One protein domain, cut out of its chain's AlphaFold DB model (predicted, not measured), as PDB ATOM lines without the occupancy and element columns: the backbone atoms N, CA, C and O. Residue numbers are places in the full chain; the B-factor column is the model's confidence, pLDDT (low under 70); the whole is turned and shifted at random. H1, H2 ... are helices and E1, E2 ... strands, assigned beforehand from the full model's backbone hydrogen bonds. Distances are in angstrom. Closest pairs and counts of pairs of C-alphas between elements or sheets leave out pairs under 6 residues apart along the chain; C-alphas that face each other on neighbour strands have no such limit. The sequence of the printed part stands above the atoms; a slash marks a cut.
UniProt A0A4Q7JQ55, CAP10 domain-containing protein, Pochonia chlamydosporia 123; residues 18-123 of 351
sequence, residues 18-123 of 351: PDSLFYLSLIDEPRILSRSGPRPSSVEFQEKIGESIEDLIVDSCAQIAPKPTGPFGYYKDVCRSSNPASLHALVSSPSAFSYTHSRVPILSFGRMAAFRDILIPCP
ATOM      1  N   PRO A  18     359.139 318.875 249.601       91.31
ATOM      2  CA  PRO A  18     358.613 318.484 250.906       91.31
ATOM      3  C   PRO A  18     357.114 318.778 251.041       91.31
ATOM      4  O   PRO A  18     356.612 319.751 250.469       91.31
ATOM      5  N   ASP A  19     356.413 317.989 251.860       90.38
ATOM      6  CA  ASP A  19     355.019 318.262 252.220       90.38
ATOM      7  C   ASP A  19     354.913 319.654 252.848       90.38
ATOM      8  O   ASP A  19     355.527 319.945 253.877       90.38
ATOM      9  N   SER A  20     354.163 320.552 252.209       90.31
ATOM     10  CA  SER A  20     354.081 321.957 252.609       90.31
ATOM     11  C   SER A  20     352.793 322.616 252.136       90.31
ATOM     12  O   SER A  20     352.148 322.169 251.187       90.31
ATOM     13  N   LEU A  21     352.410 323.697 252.819       91.44
ATOM     14  CA  LEU A  21     351.222 324.482 252.503       91.44
ATOM     15  C   LEU A  21     351.627 325.836 251.919       91.44
ATOM     16  O   LEU A  21     352.267 326.642 252.591       91.44
ATOM     17  N   PHE A  22     351.187 326.113 250.693       93.00
ATOM     18  CA  PHE A  22     351.428 327.384 250.012       93.00
ATOM     19  C   PHE A  22     350.111 328.093 249.707       93.00
ATOM     20  O   PHE A  22     349.139 327.472 249.277       93.00
ATOM     21  N   TYR A  23     350.082 329.413 249.892       94.38
ATOM     22  CA  TYR A  23     348.926 330.239 249.555       94.38
ATOM     23  C   TYR A  23     349.149 330.892 248.197       94.38
ATOM     24  O   TYR A  23     350.047 331.711 248.045       94.38
ATOM     25  N   LEU A  24     348.323 330.546 247.215       94.56
ATOM     26  CA  LEU A  24     348.409 331.062 245.853       94.56
ATOM     27  C   LEU A  24     347.228 331.992 245.560       94.56
ATOM     28  O   LEU A  24     346.072 331.605 245.734       94.56
ATOM     29  N   SER A  25     347.510 333.202 245.079       94.44
ATOM     30  CA  SER A  25     346.497 334.059 244.470       94.44
ATOM     31  C   SER A  25     346.165 333.542 243.073       94.44
ATOM     32  O   SER A  25     347.045 333.404 242.227       94.44
ATOM     33  N   LEU A  26     344.882 333.267 242.832       88.50
ATOM     34  CA  LEU A  26     344.364 332.857 241.522       88.50
ATOM     35  C   LEU A  26     343.688 334.004 240.756       88.50
ATOM     36  O   LEU A  26     343.151 333.772 239.675       88.50
ATOM     37  N   ILE A  27     343.685 335.213 241.321       92.75
ATOM     38  CA  ILE A  27     343.248 336.425 240.623       92.75
ATOM     39  C   ILE A  27     344.456 337.169 240.051       92.75
ATOM     40  O   ILE A  27     345.580 336.982 240.520       92.75
ATOM     41  N   ASP A  28     344.209 338.028 239.065       94.38
ATOM     42  CA  ASP A  28     345.256 338.815 238.413       94.38
ATOM     43  C   ASP A  28     345.904 339.800 239.403       94.38
ATOM     44  O   ASP A  28     347.132 339.948 239.445       94.38
ATOM     45  N   GLU A  29     345.081 340.494 240.193       95.88
ATOM     46  CA  GLU A  29     345.524 341.569 241.070       95.88
ATOM     47  C   GLU A  29     346.285 341.063 242.323       95.88
ATOM     48  O   GLU A  29     345.876 340.083 242.953       95.88
ATOM     49  N   PRO A  30     347.367 341.751 242.747       96.81
ATOM     50  CA  PRO A  30     348.101 341.417 243.971       96.81
ATOM     51  C   PRO A  30     347.262 341.673 245.233       96.81
ATOM     52  O   PRO A  30     346.310 342.451 245.222       96.81
ATOM     53  N   ARG A  31     347.614 341.028 246.347       96.81
ATOM     54  CA  ARG A  31     346.729 340.863 247.512       96.81
ATOM     55  C   ARG A  31     347.183 341.620 248.754       96.81
ATOM     56  O   ARG A  31     346.344 341.947 249.589       96.81
ATOM     57  N   ILE A  32     348.482 341.852 248.942       96.50
ATOM     58  CA  ILE A  32     349.003 342.245 250.261       96.50
ATOM     59  C   ILE A  32     349.489 343.685 250.251       96.50
ATOM     60  O   ILE A  32     350.479 344.005 249.596       96.50
ATOM     61  N   LEU A  33     348.862 344.533 251.064       95.94
ATOM     62  CA  LEU A  33     349.256 345.929 251.249       95.94
ATOM     63  C   LEU A  33     349.728 346.171 252.679       95.94
ATOM     64  O   LEU A  33     349.093 345.757 253.649       95.94
ATOM     65  N   SER A  34     350.842 346.883 252.817       93.50
ATOM     66  CA  SER A  34     351.263 347.390 254.122       93.50
ATOM     67  C   SER A  34     350.326 348.520 254.549       93.50
ATOM     68  O   SER A  34     349.729 349.182 253.706       93.50
ATOM     69  N   ARG A  35     350.185 348.735 255.854       91.25
ATOM     70  CA  ARG A  35     349.456 349.884 256.394       91.25
ATOM     71  C   ARG A  35     350.129 350.430 257.635       91.25
ATOM     72  O   ARG A  35     350.838 349.686 258.327       91.25
ATOM     73  N   SER A  36     349.862 351.691 257.931       84.69
ATOM     74  CA  SER A  36     350.169 352.272 259.234       84.69
ATOM     75  C   SER A  36     349.270 351.684 260.340       84.69
ATOM     76  O   SER A  36     348.155 351.215 260.101       84.69
ATOM     77  N   GLY A  37     349.762 351.676 261.583       84.12
ATOM     78  CA  GLY A  37     348.982 351.261 262.756       84.12
ATOM     79  C   GLY A  37     349.042 349.765 263.121       84.12
ATOM     80  O   GLY A  37     349.901 349.022 262.633       84.12
ATOM     81  N   PRO A  38     348.177 349.316 264.055       80.62
ATOM     82  CA  PRO A  38     348.225 347.961 264.594       80.62
ATOM     83  C   PRO A  38     347.885 346.915 263.531       80.62
ATOM     84  O   PRO A  38     347.007 347.094 262.678       80.62
ATOM     85  N   ARG A  39     348.598 345.789 263.584       79.12
ATOM     86  CA  ARG A  39     348.401 344.682 262.646       79.12
ATOM     87  C   ARG A  39     347.107 343.930 262.971       79.12
ATOM     88  O   ARG A  39     346.787 343.801 264.152       79.12
ATOM     89  N   PRO A  40     346.383 343.426 261.955       85.50
ATOM     90  CA  PRO A  40     345.270 342.512 262.186       85.50
ATOM     91  C   PRO A  40     345.730 341.288 262.989       85.50
ATOM     92  O   PRO A  40     346.825 340.773 262.756       85.50
ATOM     93  N   SER A  41     344.901 340.834 263.929       84.31
ATOM     94  CA  SER A  41     345.114 339.588 264.681       84.31
ATOM     95  C   SER A  41     344.704 338.339 263.895       84.31
ATOM     96  O   SER A  41     345.158 337.243 264.206       84.31
ATOM     97  N   SER A  42     343.846 338.511 262.890       89.12
ATOM     98  CA  SER A  42     343.280 337.489 262.008       89.12
ATOM     99  C   SER A  42     343.534 337.857 260.549       89.12
ATOM    100  O   SER A  42     343.633 339.033 260.196       89.12
ATOM    101  N   VAL A  43     343.633 336.840 259.690       92.56
ATOM    102  CA  VAL A  43     343.744 337.041 258.242       92.56
ATOM    103  C   VAL A  43     342.363 337.341 257.682       92.56
ATOM    104  O   VAL A  43     341.517 336.456 257.598       92.56
ATOM    105  N   GLU A  44     342.150 338.590 257.290       92.25
ATOM    106  CA  GLU A  44     340.889 339.056 256.716       92.25
ATOM    107  C   GLU A  44     341.126 339.682 255.347       92.25
ATOM    108  O   GLU A  44     342.098 340.422 255.150       92.25
ATOM    109  N   PHE A  45     340.228 339.383 254.411       94.94
ATOM    110  CA  PHE A  45     340.223 339.972 253.080       94.94
ATOM    111  C   PHE A  45     339.084 340.974 252.949       94.94
ATOM    112  O   PHE A  45     337.970 340.727 253.405       94.94
ATOM    113  N   GLN A  46     339.378 342.095 252.304       95.88
ATOM    114  CA  GLN A  46     338.421 343.142 251.970       95.88
ATOM    115  C   GLN A  46     338.362 343.290 250.456       95.88
ATOM    116  O   GLN A  46     339.384 343.165 249.784       95.88
ATOM    117  N   GLU A  47     337.181 343.571 249.919       96.50
ATOM    118  CA  GLU A  47     336.982 343.776 248.485       96.50
ATOM    119  C   GLU A  47     336.856 345.267 248.175       96.50
ATOM    120  O   GLU A  47     336.239 346.019 248.929       96.50
ATOM    121  N   LYS A  48     337.447 345.693 247.059       95.12
ATOM    122  CA  LYS A  48     337.244 347.022 246.475       95.12
ATOM    123  C   LYS A  48     337.146 346.859 244.969       95.12
ATOM    124  O   LYS A  48     338.161 346.746 244.296       95.12
ATOM    125  N   ILE A  49     335.927 346.821 244.443       93.06
ATOM    126  CA  ILE A  49     335.667 346.581 243.021       93.06
ATOM    127  C   ILE A  49     335.088 347.850 242.414       93.06
ATOM    128  O   ILE A  49     334.086 348.373 242.889       93.06
ATOM    129  N   GLY A  50     335.698 348.345 241.339       91.94
ATOM    130  CA  GLY A  50     335.236 349.563 240.680       91.94
ATOM    131  C   GLY A  50     335.566 350.861 241.429       91.94
ATOM    132  O   GLY A  50     335.224 351.942 240.949       91.94
ATOM    133  N   GLU A  51     336.262 350.781 242.562       93.38
ATOM    134  CA  GLU A  51     336.599 351.916 243.423       93.38
ATOM    135  C   GLU A  51     338.106 352.163 243.456       93.38
ATOM    136  O   GLU A  51     338.892 351.218 243.471       93.38
ATOM    137  N   SER A  52     338.515 353.431 243.530       96.00
ATOM    138  CA  SER A  52     339.936 353.772 243.635       96.00
ATOM    139  C   SER A  52     340.572 353.150 244.878       96.00
ATOM    140  O   SER A  52     340.014 353.156 245.985       96.00
ATOM    141  N   ILE A  53     341.780 352.626 244.680       97.25
ATOM    142  CA  ILE A  53     342.645 352.083 245.729       97.25
ATOM    143  C   ILE A  53     343.855 352.988 245.988       97.25
ATOM    144  O   ILE A  53     344.783 352.572 246.679       97.25
ATOM    145  N   GLU A  54     343.860 354.215 245.460       97.50
ATOM    146  CA  GLU A  54     344.964 355.173 245.606       97.50
ATOM    147  C   GLU A  54     345.394 355.376 247.058       97.50
ATOM    148  O   GLU A  54     346.578 355.248 247.353       97.50
ATOM    149  N   ASP A  55     344.445 355.581 247.974       96.88
ATOM    150  CA  ASP A  55     344.746 355.757 249.401       96.88
ATOM    151  C   ASP A  55     345.496 354.552 249.985       96.88
ATOM    152  O   ASP A  55     346.427 354.710 250.775       96.88
ATOM    153  N   LEU A  56     345.128 353.337 249.561       97.06
ATOM    154  CA  LEU A  56     345.782 352.108 250.007       97.06
ATOM    155  C   LEU A  56     347.202 351.990 249.444       97.06
ATOM    156  O   LEU A  56     348.116 351.547 250.142       97.06
ATOM    157  N   ILE A  57     347.390 352.383 248.182       97.38
ATOM    158  CA  ILE A  57     348.705 352.434 247.540       97.38
ATOM    159  C   ILE A  57     349.594 353.443 248.266       97.38
ATOM    160  O   ILE A  57     350.709 353.094 248.643       97.38
ATOM    161  N   VAL A  58     349.092 354.653 248.513       96.06
ATOM    162  CA  VAL A  58     349.821 355.741 249.178       96.06
ATOM    163  C   VAL A  58     350.213 355.354 250.607       96.06
ATOM    164  O   VAL A  58     351.392 355.468 250.952       96.06
ATOM    165  N   ASP A  59     349.281 354.838 251.421       95.56
ATOM    166  CA  ASP A  59     349.590 354.393 252.790       95.56
ATOM    167  C   ASP A  59     350.617 353.254 252.781       95.56
ATOM    168  O   ASP A  59     351.616 353.313 253.501       95.56
ATOM    169  N   SER A  60     350.446 352.257 251.905       95.81
ATOM    170  CA  SER A  60     351.405 351.153 251.801       95.81
ATOM    171  C   SER A  60     352.790 351.630 251.363       95.81
ATOM    172  O   SER A  60     353.786 351.213 251.957       95.81
ATOM    173  N   CYS A  61     352.864 352.533 250.380       95.38
ATOM    174  CA  CYS A  61     354.100 353.158 249.907       95.38
ATOM    175  C   CYS A  61     354.825 353.937 251.016       95.38
ATOM    176  O   CYS A  61     356.052 353.872 251.107       95.38
ATOM    177  N   ALA A  62     354.088 354.596 251.913       94.50
ATOM    178  CA  ALA A  62     354.667 355.286 253.066       94.50
ATOM    179  C   ALA A  62     355.310 354.328 254.090       94.50
ATOM    180  O   ALA A  62     356.197 354.734 254.839       94.50
ATOM    181  N   GLN A  63     354.914 353.049 254.109       92.31
ATOM    182  CA  GLN A  63     355.513 352.027 254.980       92.31
ATOM    183  C   GLN A  63     356.772 351.372 254.385       92.31
ATOM    184  O   GLN A  63     357.372 350.490 255.010       92.31
ATOM    185  N   ILE A  64     357.163 351.733 253.162       87.00
ATOM    186  CA  ILE A  64     358.288 351.116 252.451       87.00
ATOM    187  C   ILE A  64     359.521 351.978 252.650       87.00
ATOM    188  O   ILE A  64     359.539 353.146 252.274       87.00
ATOM    189  N   ALA A  65     360.588 351.383 253.182       81.69
ATOM    190  CA  ALA A  65     361.881 352.048 253.174       81.69
ATOM    191  C   ALA A  65     362.291 352.343 251.716       81.69
ATOM    192  O   ALA A  65     362.282 351.412 250.900       81.69
ATOM    193  N   PRO A  66     362.672 353.590 251.378       72.62
ATOM    194  CA  PRO A  66     363.163 353.917 250.049       72.62
ATOM    195  C   PRO A  66     364.348 353.013 249.713       72.62
ATOM    196  O   PRO A  66     365.377 353.048 250.389       72.62
ATOM    197  N   LYS A  67     364.209 352.172 248.686       67.75
ATOM    198  CA  LYS A  67     365.343 351.413 248.155       67.75
ATOM    199  C   LYS A  67     366.042 352.260 247.095       67.75
ATOM    200  O   LYS A  67     365.349 352.906 246.307       67.75
ATOM    201  N   PRO A  68     367.385 352.244 247.020       61.56
ATOM    202  CA  PRO A  68     368.083 352.775 245.862       61.56
ATOM    203  C   PRO A  68     367.593 352.002 244.638       61.56
ATOM    204  O   PRO A  68     367.896 350.822 244.467       61.56
ATOM    205  N   THR A  69     366.768 352.634 243.812       62.47
ATOM    206  CA  THR A  69     366.409 352.071 242.518       62.47
ATOM    207  C   THR A  69     367.635 352.183 241.626       62.47
ATOM    208  O   THR A  69     368.234 353.258 241.558       62.47
ATOM    209  N   GLY A  70     367.993 351.107 240.917       64.50
ATOM    210  CA  GLY A  70     368.937 351.216 239.804       64.50
ATOM    211  C   GLY A  70     368.487 352.303 238.811       64.50
ATOM    212  O   GLY A  70     367.334 352.745 238.873       64.50
ATOM    213  N   PRO A  71     369.354 352.734 237.879       61.25
ATOM    214  CA  PRO A  71     369.108 353.894 237.014       61.25
ATOM    215  C   PRO A  71     367.764 353.876 236.265       61.25
ATOM    216  O   PRO A  71     367.251 354.934 235.927       61.25
ATOM    217  N   PHE A  72     367.149 352.704 236.072       67.62
ATOM    218  CA  PHE A  72     365.879 352.531 235.357       67.62
ATOM    219  C   PHE A  72     364.699 352.085 236.235       67.62
ATOM    220  O   PHE A  72     363.597 351.888 235.727       67.62
ATOM    221  N   GLY A  73     364.891 351.927 237.548       66.19
ATOM    222  CA  GLY A  73     363.843 351.421 238.444       66.19
ATOM    223  C   GLY A  73     362.677 352.393 238.658       66.19
ATOM    224  O   GLY A  73     361.605 351.966 239.069       66.19
ATOM    225  N   TYR A  74     362.844 353.680 238.333       73.44
ATOM    226  CA  TYR A  74     361.783 354.682 238.489       73.44
ATOM    227  C   TYR A  74     360.608 354.486 237.523       73.44
ATOM    228  O   TYR A  74     359.494 354.884 237.851       73.44
ATOM    229  N   TYR A  75     360.826 353.861 236.360       80.69
ATOM    230  CA  TYR A  75     359.763 353.608 235.383       80.69
ATOM    231  C   TYR A  75     358.706 352.622 235.898       80.69
ATOM    232  O   TYR A  75     357.549 352.710 235.497       80.69
ATOM    233  N   LYS A  76     359.099 351.715 236.804       84.81
ATOM    234  CA  LYS A  76     358.269 350.619 237.323       84.81
ATOM    235  C   LYS A  76     357.775 350.834 238.759       84.81
ATOM    236  O   LYS A  76     357.346 349.884 239.407       84.81
ATOM    237  N   ASP A  77     357.864 352.052 239.289       91.19
ATOM    238  CA  ASP A  77     357.588 352.306 240.705       91.19
ATOM    239  C   ASP A  77     356.363 353.204 240.916       91.19
ATOM    240  O   ASP A  77     356.442 354.432 240.843       91.19
ATOM    241  N   VAL A  78     355.231 352.571 241.240       94.94
ATOM    242  CA  VAL A  78     353.984 353.267 241.594       94.94
ATOM    243  C   VAL A  78     354.166 354.232 242.772       94.94
ATOM    244  O   VAL A  78     353.530 355.282 242.799       94.94
ATOM    245  N   CYS A  79     355.073 353.937 243.711       94.06
ATOM    246  CA  CYS A  79     355.290 354.754 244.906       94.06
ATOM    247  C   CYS A  79     355.990 356.086 244.614       94.06
ATOM    248  O   CYS A  79     356.091 356.934 245.500       94.06
ATOM    249  N   ARG A  80     356.477 356.286 243.384       91.75
ATOM    250  CA  ARG A  80     357.051 357.560 242.927       91.75
ATOM    251  C   ARG A  80     356.045 358.444 242.200       91.75
ATOM    252  O   ARG A  80     356.370 359.588 241.891       91.75
ATOM    253  N   SER A  81     354.851 357.929 241.918       92.25
ATOM    254  CA  SER A  81     353.778 358.708 241.314       92.25
ATOM    255  C   SER A  81     353.070 359.548 242.372       92.25
ATOM    256  O   SER A  81     352.685 359.037 243.419       92.25
ATOM    257  N   SER A  82     352.855 360.831 242.083       91.94
ATOM    258  CA  SER A  82     352.058 361.723 242.935       91.94
ATOM    259  C   SER A  82     350.546 361.564 242.741       91.94
ATOM    260  O   SER A  82     349.786 362.030 243.583       91.94
ATOM    261  N   ASN A  83     350.109 360.942 241.641       94.25
ATOM    262  CA  ASN A  83     348.695 360.727 241.313       94.25
ATOM    263  C   ASN A  83     348.503 359.395 240.558       94.25
ATOM    264  O   ASN A  83     348.168 359.388 239.363       94.25
ATOM    265  N   PRO A  84     348.822 358.244 241.182       96.44
ATOM    266  CA  PRO A  84     348.792 356.955 240.506       96.44
ATOM    267  C   PRO A  84     347.407 356.540 239.986       96.44
ATOM    268  O   PRO A  84     347.349 355.871 238.949       96.44
ATOM    269  N   ALA A  85     346.299 356.969 240.604       96.88
ATOM    270  CA  ALA A  85     344.958 356.640 240.104       96.88
ATOM    271  C   ALA A  85     344.604 357.319 238.780       96.88
ATOM    272  O   ALA A  85     343.701 356.840 238.096       96.88
ATOM    273  N   SER A  86     345.293 358.395 238.396       96.62
ATOM    274  CA  SER A  86     345.111 359.038 237.085       96.62
ATOM    275  C   SER A  86     345.875 358.354 235.945       96.62
ATOM    276  O   SER A  86     345.685 358.700 234.778       96.62
ATOM    277  N   LEU A  87     346.755 357.404 236.275       96.56
ATOM    278  CA  LEU A  87     347.713 356.830 235.335       96.56
ATOM    279  C   LEU A  87     347.483 355.346 235.043       96.56
ATOM    280  O   LEU A  87     347.849 354.911 233.952       96.56
ATOM    281  N   HIS A  88     346.905 354.579 235.975       97.56
ATOM    282  CA  HIS A  88     346.752 353.130 235.833       97.56
ATOM    283  C   HIS A  88     345.393 352.624 236.335       97.56
ATOM    284  O   HIS A  88     344.961 352.939 237.446       97.56
ATOM    285  N   ALA A  89     344.743 351.761 235.545       96.81
ATOM    286  CA  ALA A  89     343.372 351.313 235.804       96.81
ATOM    287  C   ALA A  89     343.224 350.492 237.101       96.81
ATOM    288  O   ALA A  89     342.270 350.731 237.835       96.81
ATOM    289  N   LEU A  90     344.187 349.620 237.446       96.81
ATOM    290  CA  LEU A  90     344.182 348.890 238.729       96.81
ATOM    291  C   LEU A  90     344.091 349.841 239.930       96.81
ATOM    292  O   LEU A  90     343.375 349.556 240.881       96.81
ATOM    293  N   VAL A  91     344.798 350.976 239.888       97.50
ATOM    294  CA  VAL A  91     344.780 351.945 240.992       97.50
ATOM    295  C   VAL A  91     343.476 352.742 240.989       97.50
ATOM    296  O   VAL A  91     342.910 353.007 242.045       97.50
ATOM    297  N   SER A  92     342.992 353.107 239.802       96.81
ATOM    298  CA  SER A  92     341.805 353.947 239.627       96.81
ATOM    299  C   SER A  92     340.493 353.237 239.961       96.81
ATOM    300  O   SER A  92     339.592 353.836 240.547       96.81
ATOM    301  N   SER A  93     340.345 351.989 239.516       96.00
ATOM    302  CA  SER A  93     339.086 351.247 239.556       96.00
ATOM    303  C   SER A  93     339.349 349.789 239.145       96.00
ATOM    304  O   SER A  93     339.221 349.452 237.971       96.00
ATOM    305  N   PRO A  94     339.781 348.898 240.049       95.88
ATOM    306  CA  PRO A  94     340.112 347.521 239.692       95.88
ATOM    307  C   PRO A  94     338.876 346.637 239.481       95.88
ATOM    308  O   PRO A  94     337.764 346.985 239.888       95.88
ATOM    309  N   SER A  95     339.053 345.486 238.822       93.06
ATOM    310  CA  SER A  95     337.937 344.631 238.390       93.06
ATOM    311  C   SER A  95     337.523 343.570 239.403       93.06
ATOM    312  O   SER A  95     336.326 343.324 239.534       93.06
ATOM    313  N   ALA A  96     338.474 342.942 240.096       92.81
ATOM    314  CA  ALA A  96     338.202 341.859 241.046       92.81
ATOM    315  C   ALA A  96     339.067 341.968 242.316       92.81
ATOM    316  O   ALA A  96     339.374 340.972 242.974       92.81
ATOM    317  N   PHE A  97     339.493 343.188 242.655       96.69
ATOM    318  CA  PHE A  97     340.478 343.403 243.701       96.69
ATOM    319  C   PHE A  97     339.944 343.055 245.086       96.69
ATOM    320  O   PHE A  97     338.952 343.598 245.580       96.69
ATOM    321  N   SER A  98     340.675 342.159 245.732       96.69
ATOM    322  CA  SER A  98     340.465 341.771 247.112       96.69
ATOM    323  C   SER A  98     341.831 341.673 247.781       96.69
ATOM    324  O   SER A  98     342.784 341.147 247.207       96.69
ATOM    325  N   TYR A  99     341.961 342.264 248.962       96.69
ATOM    326  CA  TYR A  99     343.255 342.548 249.570       96.69
ATOM    327  C   TYR A  99     343.243 342.297 251.072       96.69
ATOM    328  O   TYR A  99     342.192 342.236 251.708       96.69
ATOM    329  N   THR A 100     344.430 342.159 251.650       96.25
ATOM    330  CA  THR A 100     344.635 342.042 253.090       96.25
ATOM    331  C   THR A 100     345.810 342.901 253.544       96.25
ATOM    332  O   THR A 100     346.766 343.140 252.803       96.25
ATOM    333  N   HIS A 101     345.754 343.333 254.802       95.56
ATOM    334  CA  HIS A 101     346.885 343.948 255.503       95.56
ATOM    335  C   HIS A 101     347.699 342.941 256.326       95.56
ATOM    336  O   HIS A 101     348.666 343.303 257.003       95.56
ATOM    337  N   SER A 102     347.285 341.676 256.307       93.12
ATOM    338  CA  SER A 102     347.929 340.598 257.048       93.12
ATOM    339  C   SER A 102     349.222 340.180 256.358       93.12
ATOM    340  O   SER A 102     349.294 340.103 255.134       93.12
ATOM    341  N   ARG A 103     350.258 339.872 257.144       86.94
ATOM    342  CA  ARG A 103     351.532 339.358 256.625       86.94
ATOM    343  C   ARG A 103     351.448 337.847 256.450       86.94
ATOM    344  O   ARG A 103     351.959 337.098 257.274       86.94
ATOM    345  N   VAL A 104     350.766 337.432 255.395       91.06
ATOM    346  CA  VAL A 104     350.673 336.036 254.959       91.06
ATOM    347  C   VAL A 104     351.487 335.849 253.679       91.06
ATOM    348  O   VAL A 104     351.481 336.750 252.849       91.06
ATOM    349  N   PRO A 105     352.211 334.736 253.490       93.94
ATOM    350  CA  PRO A 105     353.050 334.543 252.311       93.94
ATOM    351  C   PRO A 105     352.201 334.108 251.105       93.94
ATOM    352  O   PRO A 105     352.144 332.928 250.771       93.94
ATOM    353  N   ILE A 106     351.505 335.059 250.474       96.88
ATOM    354  CA  ILE A 106     350.711 334.796 249.263       96.88
ATOM    355  C   ILE A 106     351.601 334.920 248.028       96.88
ATOM    356  O   ILE A 106     352.252 335.947 247.821       96.88
ATOM    357  N   LEU A 107     351.596 333.872 247.210       97.62
ATOM    358  CA  LEU A 107     352.224 333.803 245.899       97.62
ATOM    359  C   LEU A 107     351.327 334.483 244.854       97.62
ATOM    360  O   LEU A 107     350.148 334.143 244.756       97.62
ATOM    361  N   SER A 108     351.884 335.391 244.053       97.56
ATOM    362  CA  SER A 108     351.170 336.111 242.988       97.56
ATOM    363  C   SER A 108     352.044 336.270 241.742       97.56
ATOM    364  O   SER A 108     353.273 336.277 241.819       97.56
ATOM    365  N   PHE A 109     351.416 336.416 240.575       96.50
ATOM    366  CA  PHE A 109     352.116 336.463 239.282       96.50
ATOM    367  C   PHE A 109     352.866 337.771 239.018       96.50
ATOM    368  O   PHE A 109     353.879 337.793 238.322       96.50
ATOM    369  N   GLY A 110     352.369 338.865 239.586       96.25
ATOM    370  CA  GLY A 110     352.950 340.190 239.476       96.25
ATOM    371  C   GLY A 110     352.476 341.062 240.630       96.25
ATOM    372  O   GLY A 110     351.410 340.826 241.200       96.25
ATOM    373  N   ARG A 111     353.259 342.082 240.987       96.56
ATOM    374  CA  ARG A 111     352.845 343.061 242.002       96.56
ATOM    375  C   ARG A 111     353.458 344.432 241.764       96.56
ATOM    376  O   ARG A 111     354.606 344.517 241.346       96.56
ATOM    377  N   MET A 112     352.757 345.511 242.105       95.94
ATOM    378  CA  MET A 112     353.392 346.835 242.153       95.94
ATOM    379  C   MET A 112     354.260 346.986 243.413       95.94
ATOM    380  O   MET A 112     354.098 346.244 244.386       95.94
ATOM    381  N   ALA A 113     355.155 347.977 243.441       94.38
ATOM    382  CA  ALA A 113     356.050 348.231 244.580       94.38
ATOM    383  C   ALA A 113     355.314 348.400 245.927       94.38
ATOM    384  O   ALA A 113     355.842 348.006 246.971       94.38
ATOM    385  N   ALA A 114     354.076 348.905 245.899       95.62
ATOM    386  CA  ALA A 114     353.197 349.029 247.061       95.62
ATOM    387  C   ALA A 114     352.823 347.680 247.708       95.62
ATOM    388  O   ALA A 114     352.513 347.636 248.895       95.62
ATOM    389  N   PHE A 115     352.869 346.571 246.970       96.56
ATOM    390  CA  PHE A 115     352.366 345.268 247.413       96.56
ATOM    391  C   PHE A 115     353.461 344.344 247.956       96.56
ATOM    392  O   PHE A 115     354.647 344.533 247.668       96.56
ATOM    393  N   ARG A 116     353.083 343.322 248.732       95.50
ATOM    394  CA  ARG A 116     354.006 342.406 249.441       95.50
ATOM    395  C   ARG A 116     353.898 340.938 249.071       95.50
ATOM    396  O   ARG A 116     354.543 340.114 249.708       95.50
ATOM    397  N   ASP A 117     353.137 340.637 248.037       97.38
ATOM    398  CA  ASP A 117     353.044 339.304 247.468       97.38
ATOM    399  C   ASP A 117     354.426 338.759 247.065       97.38
ATOM    400  O   ASP A 117     355.344 339.495 246.679       97.38
ATOM    401  N   ILE A 118     354.577 337.446 247.158       97.44
ATOM    402  CA  ILE A 118     355.777 336.742 246.725       97.44
ATOM    403  C   ILE A 118     355.601 336.416 245.242       97.44
ATOM    404  O   ILE A 118     354.602 335.829 244.838       97.44
ATOM    405  N   LEU A 119     356.557 336.834 244.418       97.62
ATOM    406  CA  LEU A 119     356.435 336.727 242.969       97.62
ATOM    407  C   LEU A 119     356.770 335.323 242.479       97.62
ATOM    408  O   LEU A 119     357.848 334.804 242.776       97.62
ATOM    409  N   ILE A 120     355.880 334.771 241.661       97.56
ATOM    410  CA  ILE A 120     356.040 333.495 240.961       97.56
ATOM    411  C   ILE A 120     355.835 333.661 239.449       97.56
ATOM    412  O   ILE A 120     355.172 334.605 239.014       97.56
ATOM    413  N   PRO A 121     356.366 332.744 238.624       96.69
ATOM    414  CA  PRO A 121     356.076 332.722 237.202       96.69
ATOM    415  C   PRO A 121     354.591 332.494 236.926       96.69
ATOM    416  O   PRO A 121     353.961 331.627 237.525       96.69
ATOM    417  N   CYS A 122     354.039 333.263 235.989       95.75
ATOM    418  CA  CYS A 122     352.656 333.101 235.565       95.75
ATOM    419  C   CYS A 122     352.508 331.931 234.588       95.75
ATOM    420  O   CYS A 122     353.148 331.956 233.534       95.75
ATOM    421  N   PRO A 123     351.598 330.974 234.836       95.81
ATOM    422  CA  PRO A 123     351.240 329.938 233.865       95.81
ATOM    423  C   PRO A 123     350.735 330.507 232.534       95.81
ATOM    424  O   PRO A 123     350.847 329.861 231.496       95.81
TER     425      PRO A 123
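Overview. This is residues 18 to 123 of the 351 residues of the protein "CAP10 domain-containing protein" of Pochonia chlamydosporia 123 (UniProt A0A4Q7JQ55). This domain has little regular structure: long loops make a body with the short helices H1, H2 and H3 towards one end and the short strand E1 towards the other. Residues 23 to 24 and 118 to 119 pair in parallel with E1, and residues 70 to 75 stick out. The printed part has 106 residues, with 20 in named elements, in the order H1, H2, H3, E1; it is mostly helix by class and compact, with a radius of gyration of the C-alphas of 14.1 A and spans of 42 by 31 by 31 A.

Along the chain. Start at C-alpha 18, (358.613, 318.484, 250.906); residues 18 to 53 hold no named element. Find C-alpha 54 at (344.964, 355.173, 245.606), where H1 begins; it runs 12.2 A to residue 62. H2 is residues 73 to 76, H3 residues 89 to 92. E1, residues 106 to 108, ends at C-alpha 108, (351.170, 336.111, 242.988).

Arrangement. H1 and H3 only just touch, with 3 pairs of C-alphas within 8 A; the closest, of Glu 54 and Val 91, are 5.6 A apart. H2 is apart from H1, H3 and E1. In H1 every O i to N i+4 pair is within hydrogen-bond range; H2 and H3 are too short for such a pair. E1 pairs with no named strand.

Size, cuts and confidence. The C-alphas farthest apart, of Pro 18 and Ser 86, are 44.9 A apart. The printed part has no cut; the links H2 to H3 and H3 to E1 are long. Look at residues 67 to 73 for pLDDT under 70.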